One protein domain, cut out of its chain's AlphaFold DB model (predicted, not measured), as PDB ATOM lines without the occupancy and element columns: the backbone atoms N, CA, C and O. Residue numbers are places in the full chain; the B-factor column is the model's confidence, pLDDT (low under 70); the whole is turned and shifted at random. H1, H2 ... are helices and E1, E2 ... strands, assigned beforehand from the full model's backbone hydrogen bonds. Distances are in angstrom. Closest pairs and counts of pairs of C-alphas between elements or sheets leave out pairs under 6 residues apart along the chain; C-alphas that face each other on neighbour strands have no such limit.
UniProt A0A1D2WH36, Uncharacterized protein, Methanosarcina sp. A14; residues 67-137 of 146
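This is residues 67 to 137 of the 146 residues of an uncharacterized protein of Methanosarcina sp. A14 (UniProt A0A1D2WH36). One long helix, H1, lies lengthwise over one face of a narrow three-stranded antiparallel sheet of E2, E1 and E3. The long strands E1 and E3 run side by side, while short E2 pairs with the far end of E1 as a hairpin; residues 88 to 94, of which 88 and 89 belong to H1, stick out. The printed part has 71 residues with one named helix and three named strands, along the chain H1, E1, E2, E3, and the sheet's order is E2, E1, E3. The class is mixed, helices and strands; the whole is loose, with a radius of gyration of the C-alphas of 15.2 A, and a rod of 48 by 21 by 18 A.

Find C-alpha 67 at (32.745, 77.274, -6.257); from there H1, residues 67 to 89, runs 33.1 A. Look next at C-alpha 98 at (46.982, 105.575, -7.570), where E1, residues 98 to 107, begins its 29.1 A. E2 is residues 113 to 116, 9.4 A. E3, residues 124 to 131, runs 23.1 A and ends at C-alpha 131 at (49.097, 103.326, -11.113).

H1 is on the sheet, over E1, at a height over the sheet of 9.4 A; the two are two layers, a helix on one face of a sheet. On the local plane it stands at 15 degrees to E1, along the strands. Its closest C-alphas to E1 are those of Ile 76 and Phe 103, 7.6 A apart; to E2, those of Ser 68 and Ala 113, 5.0 A. H1 and E3 are near each other, with 6 pairs of C-alphas within 10 A. In H1 every O i to N i+4 pair is within hydrogen-bond range. Between E1 and E3, antiparallel at 168 degrees, find N 101 and O 128 at 2.9 A. In the hairpin of E1 and E2, at 131 degrees, N 116 and O 104 are 2.8 A apart. E2 and E3 are apart.

The C-alphas of Asn 110 and Thr 137, the two farthest apart, are 50.4 A from each other. The sheet is twisted, with C-alphas up to 4.2 A off its best plane. The printed part has no cut; the link from E1 to E2 is tight, and those from H1 to E1 and from E2 to E3 are short. Look for pLDDT under 70 at residues 108 to 123 and 133 to 137; the mean of the printed part is 78.9.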
ATOM      1  N   GLU A  67      33.896  76.441  -5.877       84.25
ATOM      2  CA  GLU A  67      32.745  77.274  -6.257       84.25
ATOM      3  C   GLU A  67      32.708  78.589  -5.464       84.25
ATOM      4  O   GLU A  67      32.472  79.669  -6.008       84.25
ATOM      5  N   SER A  68      32.969  78.523  -4.160       82.31
ATOM      6  CA  SER A  68      32.976  79.715  -3.323       82.31
ATOM      7  C   SER A  68      34.124  80.668  -3.622       82.31
ATOM      8  O   SER A  68      33.918  81.883  -3.610       82.31
ATOM      9  N   VAL A  69      35.323  80.147  -3.882       84.81
ATOM     10  CA  VAL A  69      36.463  80.975  -4.290       84.81
ATOM     11  C   VAL A  69      36.186  81.624  -5.644       84.81
ATOM     12  O   VAL A  69      36.389  82.829  -5.779       84.81
ATOM     13  N   ASP A  70      35.644  80.878  -6.606       87.50
ATOM     14  CA  ASP A  70      35.294  81.397  -7.930       87.50
ATOM     15  C   ASP A  70      34.256  82.522  -7.835       87.50
ATOM     16  O   ASP A  70      34.449  83.602  -8.397       87.50
ATOM     17  N   ASN A  71      33.203  82.329  -7.037       86.81
ATOM     18  CA  ASN A  71      32.201  83.362  -6.774       86.81
ATOM     19  C   ASN A  71      32.810  84.608  -6.111       86.81
ATOM     20  O   ASN A  71      32.475  85.738  -6.478       86.81
ATOM     21  N   ALA A  72      33.731  84.429  -5.159       86.06
ATOM     22  CA  ALA A  72      34.445  85.545  -4.548       86.06
ATOM     23  C   ALA A  72      35.292  86.313  -5.574       86.06
ATOM     24  O   ALA A  72      35.287  87.547  -5.577       86.06
ATOM     25  N   MET A  73      35.965  85.607  -6.483       89.38
ATOM     26  CA  MET A  73      36.760  86.220  -7.548       89.38
ATOM     27  C   MET A  73      35.895  86.944  -8.585       89.38
ATOM     28  O   MET A  73      36.282  88.019  -9.048       89.38
ATOM     29  N   LEU A  74      34.708  86.423  -8.911       91.44
ATOM     30  CA  LEU A  74      33.739  87.121  -9.762       91.44
ATOM     31  C   LEU A  74      33.311  88.457  -9.144       91.44
ATOM     32  O   LEU A  74      33.367  89.481  -9.822       91.44
ATOM     33  N   MET A  75      32.988  88.480  -7.848       89.19
ATOM     34  CA  MET A  75      32.655  89.727  -7.146       89.19
ATOM     35  C   MET A  75      33.827  90.718  -7.136       89.19
ATOM     36  O   MET A  75      33.638  91.905  -7.411       89.19
ATOM     37  N   ILE A  76      35.051  90.246  -6.864       91.62
ATOM     38  CA  ILE A  76      36.261  91.084  -6.928       91.62
ATOM     39  C   ILE A  76      36.415  91.686  -8.329       91.62
ATOM     40  O   ILE A  76      36.679  92.884  -8.455       91.62
ATOM     41  N   LYS A  77      36.211  90.890  -9.384       92.69
ATOM     42  CA  LYS A  77      36.286  91.340 -10.779       92.69
ATOM     43  C   LYS A  77      35.242  92.412 -11.092       92.69
ATOM     44  O   LYS A  77      35.591  93.421 -11.697       92.69
ATOM     45  N   GLU A  78      33.993  92.220 -10.681       94.00
ATOM     46  CA  GLU A  78      32.913  93.190 -10.909       94.00
ATOM     47  C   GLU A  78      33.181  94.526 -10.207       94.00
ATOM     48  O   GLU A  78      33.058  95.585 -10.826       94.00
ATOM     49  N   ILE A  79      33.618  94.491  -8.943       92.94
ATOM     50  CA  ILE A  79      33.976  95.697  -8.185       92.94
ATOM     51  C   ILE A  79      35.169  96.400  -8.835       92.94
ATOM     52  O   ILE A  79      35.142  97.616  -9.021       92.94
ATOM     53  N   SER A  80      36.195  95.638  -9.213       91.94
ATOM     54  CA  SER A  80      37.394  96.178  -9.860       91.94
ATOM     55  C   SER A  80      37.055  96.850 -11.185       91.94
ATOM     56  O   SER A  80      37.513  97.960 -11.437       91.94
ATOM     57  N   LYS A  81      36.199  96.221 -12.001       94.38
ATOM     58  CA  LYS A  81      35.719  96.804 -13.254       94.38
ATOM     59  C   LYS A  81      35.012  98.134 -13.002       94.38
ATOM     60  O   LYS A  81      35.377  99.126 -13.611       94.38
ATOM     61  N   LYS A  82      34.083  98.183 -12.043       94.88
ATOM     62  CA  LYS A  82      33.360  99.417 -11.702       94.88
ATOM     63  C   LYS A  82      34.295 100.556 -11.278       94.88
ATOM     64  O   LYS A  82      34.035 101.712 -11.587       94.88
ATOM     65  N   VAL A  83      35.372 100.245 -10.559       91.94
ATOM     66  CA  VAL A  83      36.377 101.243 -10.161       91.94
ATOM     67  C   VAL A  83      37.155 101.770 -11.367       91.94
ATOM     68  O   VAL A  83      37.380 102.975 -11.451       91.94
ATOM     69  N   VAL A  84      37.529 100.894 -12.301       90.06
ATOM     70  CA  VAL A  84      38.199 101.291 -13.547       90.06
ATOM     71  C   VAL A  84      37.270 102.126 -14.428       90.06
ATOM     72  O   VAL A  84      37.670 103.208 -14.839       90.06
ATOM     73  N   ASP A  85      36.027 101.687 -14.633       93.19
ATOM     74  CA  ASP A  85      35.024 102.414 -15.421       93.19
ATOM     75  C   ASP A  85      34.832 103.841 -14.858       93.19
ATOM     76  O   ASP A  85      34.941 104.829 -15.582       93.19
ATOM     77  N   ASN A  86      34.687 103.976 -13.530       90.44
ATOM     78  CA  ASN A  86      34.594 105.284 -12.868       90.44
ATOM     79  C   ASN A  86      35.853 106.152 -13.073       90.44
ATOM     80  O   ASN A  86      35.758 107.378 -13.173       90.44
ATOM     81  N   LEU A  87      37.044 105.547 -13.092       88.75
ATOM     82  CA  LEU A  87      38.299 106.266 -13.321       88.75
ATOM     83  C   LEU A  87      38.385 106.780 -14.763       88.75
ATOM     84  O   LEU A  87      38.843 107.900 -14.986       88.75
ATOM     85  N   GLU A  88      37.935 105.982 -15.732       87.62
ATOM     86  CA  GLU A  88      37.881 106.358 -17.146       87.62
ATOM     87  C   GLU A  88      36.861 107.477 -17.408       87.62
ATOM     88  O   GLU A  88      37.145 108.384 -18.193       87.62
ATOM     89  N   GLU A  89      35.728 107.480 -16.702       91.75
ATOM     90  CA  GLU A  89      34.720 108.549 -16.768       91.75
ATOM     91  C   GLU A  89      35.167 109.855 -16.084       91.75
ATOM     92  O   GLU A  89      34.713 110.941 -16.447       91.75
ATOM     93  N   THR A  90      36.076 109.777 -15.108       88.50
ATOM     94  CA  THR A  90      36.596 110.958 -14.400       88.50
ATOM     95  C   THR A  90      37.508 111.778 -15.328       88.50
ATOM     96  O   THR A  90      38.365 111.187 -15.991       88.50
ATOM     97  N   PRO A  91      37.403 113.121 -15.398       91.06
ATOM     98  CA  PRO A  91      38.322 113.939 -16.197       91.06
ATOM     99  C   PRO A  91      39.782 113.774 -15.745       91.06
ATOM    100  O   PRO A  91      40.010 113.642 -14.538       91.06
ATOM    101  N   PRO A  92      40.777 113.783 -16.656       86.62
ATOM    102  CA  PRO A  92      42.179 113.522 -16.320       86.62
ATOM    103  C   PRO A  92      42.729 114.364 -15.163       86.62
ATOM    104  O   PRO A  92      43.488 113.840 -14.355       86.62
ATOM    105  N   GLU A  93      42.312 115.627 -15.043       88.75
ATOM    106  CA  GLU A  93      42.730 116.541 -13.973       88.75
ATOM    107  C   GLU A  93      42.244 116.144 -12.567       88.75
ATOM    108  O   GLU A  93      42.822 116.580 -11.573       88.75
ATOM    109  N   PHE A  94      41.208 115.305 -12.471       86.69
ATOM    110  CA  PHE A  94      40.641 114.821 -11.208       86.69
ATOM    111  C   PHE A  94      40.903 113.330 -10.972       86.69
ATOM    112  O   PHE A  94      40.480 112.786  -9.948       86.69
ATOM    113  N   ARG A  95      41.586 112.645 -11.899       88.31
ATOM    114  CA  ARG A  95      41.903 111.223 -11.741       88.31
ATOM    115  C   ARG A  95      42.960 111.037 -10.649       88.31
ATOM    116  O   ARG A  95      44.012 111.671 -10.712       88.31
ATOM    117  N   PRO A  96      42.748 110.133  -9.679       87.06
ATOM    118  CA  PRO A  96      43.799 109.757  -8.742       87.06
ATOM    119  C   PRO A  96      44.987 109.111  -9.473       87.06
ATOM    120  O   PRO A  96      44.810 108.293 -10.375       87.06
ATOM    121  N   CYS A  97      46.211 109.425  -9.037       85.19
ATOM    122  CA  CYS A  97      47.431 108.815  -9.583       85.19
ATOM    123  C   CYS A  97      47.579 107.335  -9.198       85.19
ATOM    124  O   CYS A  97      48.236 106.567  -9.906       85.19
ATOM    125  N   GLN A  98      46.967 106.938  -8.079       88.06
ATOM    126  CA  GLN A  98      46.982 105.575  -7.570       88.06
ATOM    127  C   GLN A  98      45.627 105.210  -6.964       88.06
ATOM    128  O   GLN A  98      45.056 105.977  -6.189       88.06
ATOM    129  N   VAL A  99      45.152 104.007  -7.283       89.44
ATOM    130  CA  VAL A  99      43.978 103.392  -6.656       89.44
ATOM    131  C   VAL A  99      44.381 102.031  -6.105       89.44
ATOM    132  O   VAL A  99      44.999 101.232  -6.810       89.44
ATOM    133  N   GLU A 100      44.033 101.773  -4.846       90.75
ATOM    134  CA  GLU A 100      44.248 100.490  -4.182       90.75
ATOM    135  C   GLU A 100      42.910  99.908  -3.728       90.75
ATOM    136  O   GLU A 100      42.121 100.577  -3.059       90.75
ATOM    137  N   LEU A 101      42.673  98.643  -4.071       89.50
ATOM    138  CA  LEU A 101      41.568  97.855  -3.541       89.50
ATOM    139  C   LEU A 101      42.128  96.660  -2.777       89.50
ATOM    140  O   LEU A 101      42.871  95.845  -3.326       89.50
ATOM    141  N   THR A 102      41.729  96.547  -1.514       86.44
ATOM    142  CA  THR A 102      42.048  95.405  -0.657       86.44
ATOM    143  C   THR A 102      40.772  94.627  -0.356       86.44
ATOM    144  O   THR A 102      39.813  95.175   0.185       86.44
ATOM    145  N   PHE A 103      40.787  93.330  -0.659       84.25
ATOM    146  CA  PHE A 103      39.725  92.390  -0.319       84.25
ATOM    147  C   PHE A 103      40.262  91.364   0.675       84.25
ATOM    148  O   PHE A 103      41.253  90.684   0.400       84.25
ATOM    149  N   ASN A 104      39.598  91.232   1.824       81.25
ATOM    150  CA  ASN A 104      39.867  90.147   2.762       81.25
ATOM    151  C   ASN A 104      38.835  89.045   2.534       81.25
ATOM    152  O   ASN A 104      37.637  89.315   2.462       81.25
ATOM    153  N   LEU A 105      39.299  87.808   2.401       79.94
ATOM    154  CA  LEU A 105      38.454  86.639   2.211       79.94
ATOM    155  C   LEU A 105      38.531  85.750   3.451       79.94
ATOM    156  O   LEU A 105      39.613  85.329   3.884       79.94
ATOM    157  N   LEU A 106      37.360  85.449   4.005       76.44
ATOM    158  CA  LEU A 106      37.179  84.457   5.052       76.44
ATOM    159  C   LEU A 106      36.696  83.154   4.414       76.44
ATOM    160  O   LEU A 106      35.597  83.100   3.861       76.44
ATOM    161  N   LEU A 107      37.523  82.113   4.502       70.81
ATOM    162  CA  LEU A 107      37.183  80.759   4.085       70.81
ATOM    163  C   LEU A 107      36.680  79.998   5.308       70.81
ATOM    164  O   LEU A 107      37.344  79.952   6.342       70.81
ATOM    165  N   THR A 108      35.492  79.421   5.202       68.50
ATOM    166  CA  THR A 108      34.884  78.632   6.278       68.50
ATOM    167  C   THR A 108      34.969  77.144   5.956       68.50
ATOM    168  O   THR A 108      34.933  76.759   4.788       68.50
ATOM    169  N   MET A 109      34.992  76.293   6.987       63.44
ATOM    170  CA  MET A 109      35.021  74.825   6.838       63.44
ATOM    171  C   MET A 109      33.837  74.254   6.041       63.44
ATOM    172  O   MET A 109      33.893  73.127   5.566       63.44
ATOM    173  N   ASN A 110      32.781  75.043   5.837       61.69
ATOM    174  CA  ASN A 110      31.609  74.668   5.046       61.69
ATOM    175  C   ASN A 110      31.776  74.928   3.544       61.69
ATOM    176  O   ASN A 110      30.781  74.935   2.806       61.69
ATOM    177  N   GLY A 111      33.014  75.187   3.112       58.31
ATOM    178  CA  GLY A 111      33.363  75.524   1.744       58.31
ATOM    179  C   GLY A 111      32.738  76.836   1.297       58.31
ATOM    180  O   GLY A 111      32.490  76.977   0.116       58.31
ATOM    181  N   LYS A 112      32.413  77.764   2.215       58.94
ATOM    182  CA  LYS A 112      31.935  79.116   1.873       58.94
ATOM    183  C   LYS A 112      33.075  80.119   1.979       58.94
ATOM    184  O   LYS A 112      33.762  80.135   3.002       58.94
ATOM    185  N   ALA A 113      33.203  80.980   0.976       58.88
ATOM    186  CA  ALA A 113      34.087  82.138   0.964       58.88
ATOM    187  C   ALA A 113      33.237  83.408   1.066       58.88
ATOM    188  O   ALA A 113      32.265  83.571   0.328       58.88
ATOM    189  N   VAL A 114      33.581  84.298   1.993       60.75
ATOM    190  CA  VAL A 114      32.883  85.575   2.194       60.75
ATOM    191  C   VAL A 114      33.905  86.706   2.202       60.75
ATOM    192  O   VAL A 114      34.958  86.582   2.827       60.75
ATOM    193  N   ILE A 115      33.596  87.813   1.519       64.44
ATOM    194  CA  ILE A 115      34.404  89.038   1.576       64.44
ATOM    195  C   ILE A 115      34.146  89.727   2.920       64.44
ATOM    196  O   ILE A 115      33.007  90.071   3.240       64.44
ATOM    197  N   THR A 116      35.197  89.945   3.704       61.88
ATOM    198  CA  THR A 116      35.124  90.576   5.023       61.88
ATOM    199  C   THR A 116      35.824  91.931   5.038       61.88
ATOM    200  O   THR A 116      36.745  92.211   4.272       61.88
ATOM    201  N   LYS A 117      35.361  92.807   5.936       56.00
ATOM    202  CA  LYS A 117      35.974  94.121   6.186       56.00
ATOM    203  C   LYS A 117      37.026  94.088   7.306       56.00
ATOM    204  O   LYS A 117      37.701  95.088   7.507       56.00
ATOM    205  N   SER A 118      37.145  92.986   8.053       51.59
ATOM    206  CA  SER A 118      38.020  92.887   9.227       51.59
ATOM    207  C   SER A 118      39.432  92.422   8.856       51.59
ATOM    208  O   SER A 118      39.611  91.493   8.074       51.59
ATOM    209  N   GLU A 119      40.451  93.042   9.455       57.94
ATOM    210  CA  GLU A 119      41.850  92.605   9.308       57.94
ATOM    211  C   GLU A 119      42.217  91.423  10.218       57.94
ATOM    212  O   GLU A 119      43.218  90.746   9.971       57.94
ATOM    213  N   ASN A 120      41.403  91.183  11.251       55.34
ATOM    214  CA  ASN A 120      41.688  90.242  12.336       55.34
ATOM    215  C   ASN A 120      41.359  88.779  11.988       55.34
ATOM    216  O   ASN A 120      41.915  87.876  12.602       55.34
ATOM    217  N   GLU A 121      40.494  88.533  10.999       59.69
ATOM    218  CA  GLU A 121      40.074  87.189  10.573       59.69
ATOM    219  C   GLU A 121      40.182  87.071   9.047       59.69
ATOM    220  O   GLU A 121      39.195  87.148   8.312       59.69
ATOM    221  N   LYS A 122      41.417  86.933   8.550       62.59
ATOM    222  CA  LYS A 122      41.717  86.786   7.119       62.59
ATOM    223  C   LYS A 122      42.354  85.431   6.844       62.59
ATOM    224  O   LYS A 122      43.362  85.087   7.452       62.59
ATOM    225  N   ASN A 123      41.780  84.687   5.902       66.12
ATOM    226  CA  ASN A 123      42.415  83.483   5.359       66.12
ATOM    227  C   ASN A 123      43.213  83.817   4.093       66.12
ATOM    228  O   ASN A 123      44.280  83.257   3.868       66.12
ATOM    229  N   LEU A 124      42.716  84.761   3.287       77.19
ATOM    230  CA  LEU A 124      43.362  85.214   2.059       77.19
ATOM    231  C   LEU A 124      43.166  86.729   1.889       77.19
ATOM    232  O   LEU A 124      42.056  87.234   2.060       77.19
ATOM    233  N   LYS A 125      44.242  87.453   1.559       83.06
ATOM    234  CA  LYS A 125      44.210  88.885   1.215       83.06
ATOM    235  C   LYS A 125      44.496  89.037  -0.275       83.06
ATOM    236  O   LYS A 125      45.528  88.568  -0.745       83.06
ATOM    237  N   VAL A 126      43.614  89.723  -0.994       82.88
ATOM    238  CA  VAL A 126      43.813  90.091  -2.401       82.88
ATOM    239  C   VAL A 126      43.990  91.602  -2.478       82.88
ATOM    240  O   VAL A 126      43.149  92.351  -1.983       82.88
ATOM    241  N   MET A 127      45.095  92.043  -3.078       86.94
ATOM    242  CA  MET A 127      45.390  93.455  -3.314       86.94
ATOM    243  C   MET A 127      45.482  93.716  -4.809       86.94
ATOM    244  O   MET A 127      46.245  93.051  -5.509       86.94
ATOM    245  N   LEU A 128      44.725  94.701  -5.276       87.75
ATOM    246  CA  LEU A 128      44.782  95.198  -6.644       87.75
ATOM    247  C   LEU A 128      45.201  96.664  -6.609       87.75
ATOM    248  O   LEU A 128      44.643  97.458  -5.850       87.75
ATOM    249  N   MET A 129      46.200  97.004  -7.419       87.88
ATOM    250  CA  MET A 129      46.777  98.340  -7.474       87.88
ATOM    251  C   MET A 129      46.840  98.815  -8.920       87.88
ATOM    252  O   MET A 129      47.417  98.144  -9.776       87.88
ATOM    253  N   TRP A 130      46.287  99.998  -9.164       88.12
ATOM    254  CA  TRP A 130      46.398 100.710 -10.430       88.12
ATOM    255  C   TRP A 130      47.253 101.948 -10.214       88.12
ATOM    256  O   TRP A 130      46.993 102.729  -9.299       88.12
ATOM    257  N   LYS A 131      48.267 102.122 -11.061       83.31
ATOM    258  CA  LYS A 131      49.097 103.326 -11.113       83.31
ATOM    259  C   LYS A 131      49.009 103.925 -12.505       83.31
ATOM    260  O   LYS A 131      49.118 103.201 -13.498       83.31
ATOM    261  N   ASN A 132      48.811 105.235 -12.574       73.88
ATOM    262  CA  ASN A 132      48.911 105.953 -13.835       73.88
ATOM    263  C   ASN A 132      50.389 105.974 -14.270       73.88
ATOM    264  O   ASN A 132      51.251 106.346 -13.482       73.88
ATOM    265  N   LYS A 133      50.691 105.556 -15.504       66.44
ATOM    266  CA  LYS A 133      52.072 105.492 -16.034       66.44
ATOM    267  C   LYS A 133      52.677 106.869 -16.356       66.44
ATOM    268  O   LYS A 133      53.813 106.950 -16.818       66.44
ATOM    269  N   GLY A 134      51.925 107.949 -16.163       58.34
ATOM    270  CA  GLY A 134      52.414 109.310 -16.357       58.34
ATOM    271  C   GLY A 134      53.285 109.756 -15.188       58.34
ATOM    272  O   GLY A 134      52.733 110.270 -14.228       58.34
ATOM    273  N   GLU A 135      54.599 109.534 -15.313       52.47
ATOM    274  CA  GLU A 135      55.743 110.085 -14.542       52.47
ATOM    275  C   GLU A 135      56.764 109.037 -14.054       52.47
ATOM    276  O   GLU A 135      57.452 109.233 -13.058       52.47
ATOM    277  N   GLU A 136      56.999 107.967 -14.815       51.66
ATOM    278  CA  GLU A 136      58.343 107.360 -14.841       51.66
ATOM    279  C   GLU A 136      59.209 108.099 -15.874       51.66
ATOM    280  O   GLU A 136      59.669 107.542 -16.864       51.66
ATOM    281  N   THR A 137      59.420 109.405 -15.678       45.97
ATOM    282  CA  THR A 137      60.680 110.000 -16.137       45.97
ATOM    283  C   THR A 137      61.708 109.682 -15.070       45.97
ATOM    284  O   THR A 137      61.874 110.447 -14.117       45.97
TER     285      THR A 137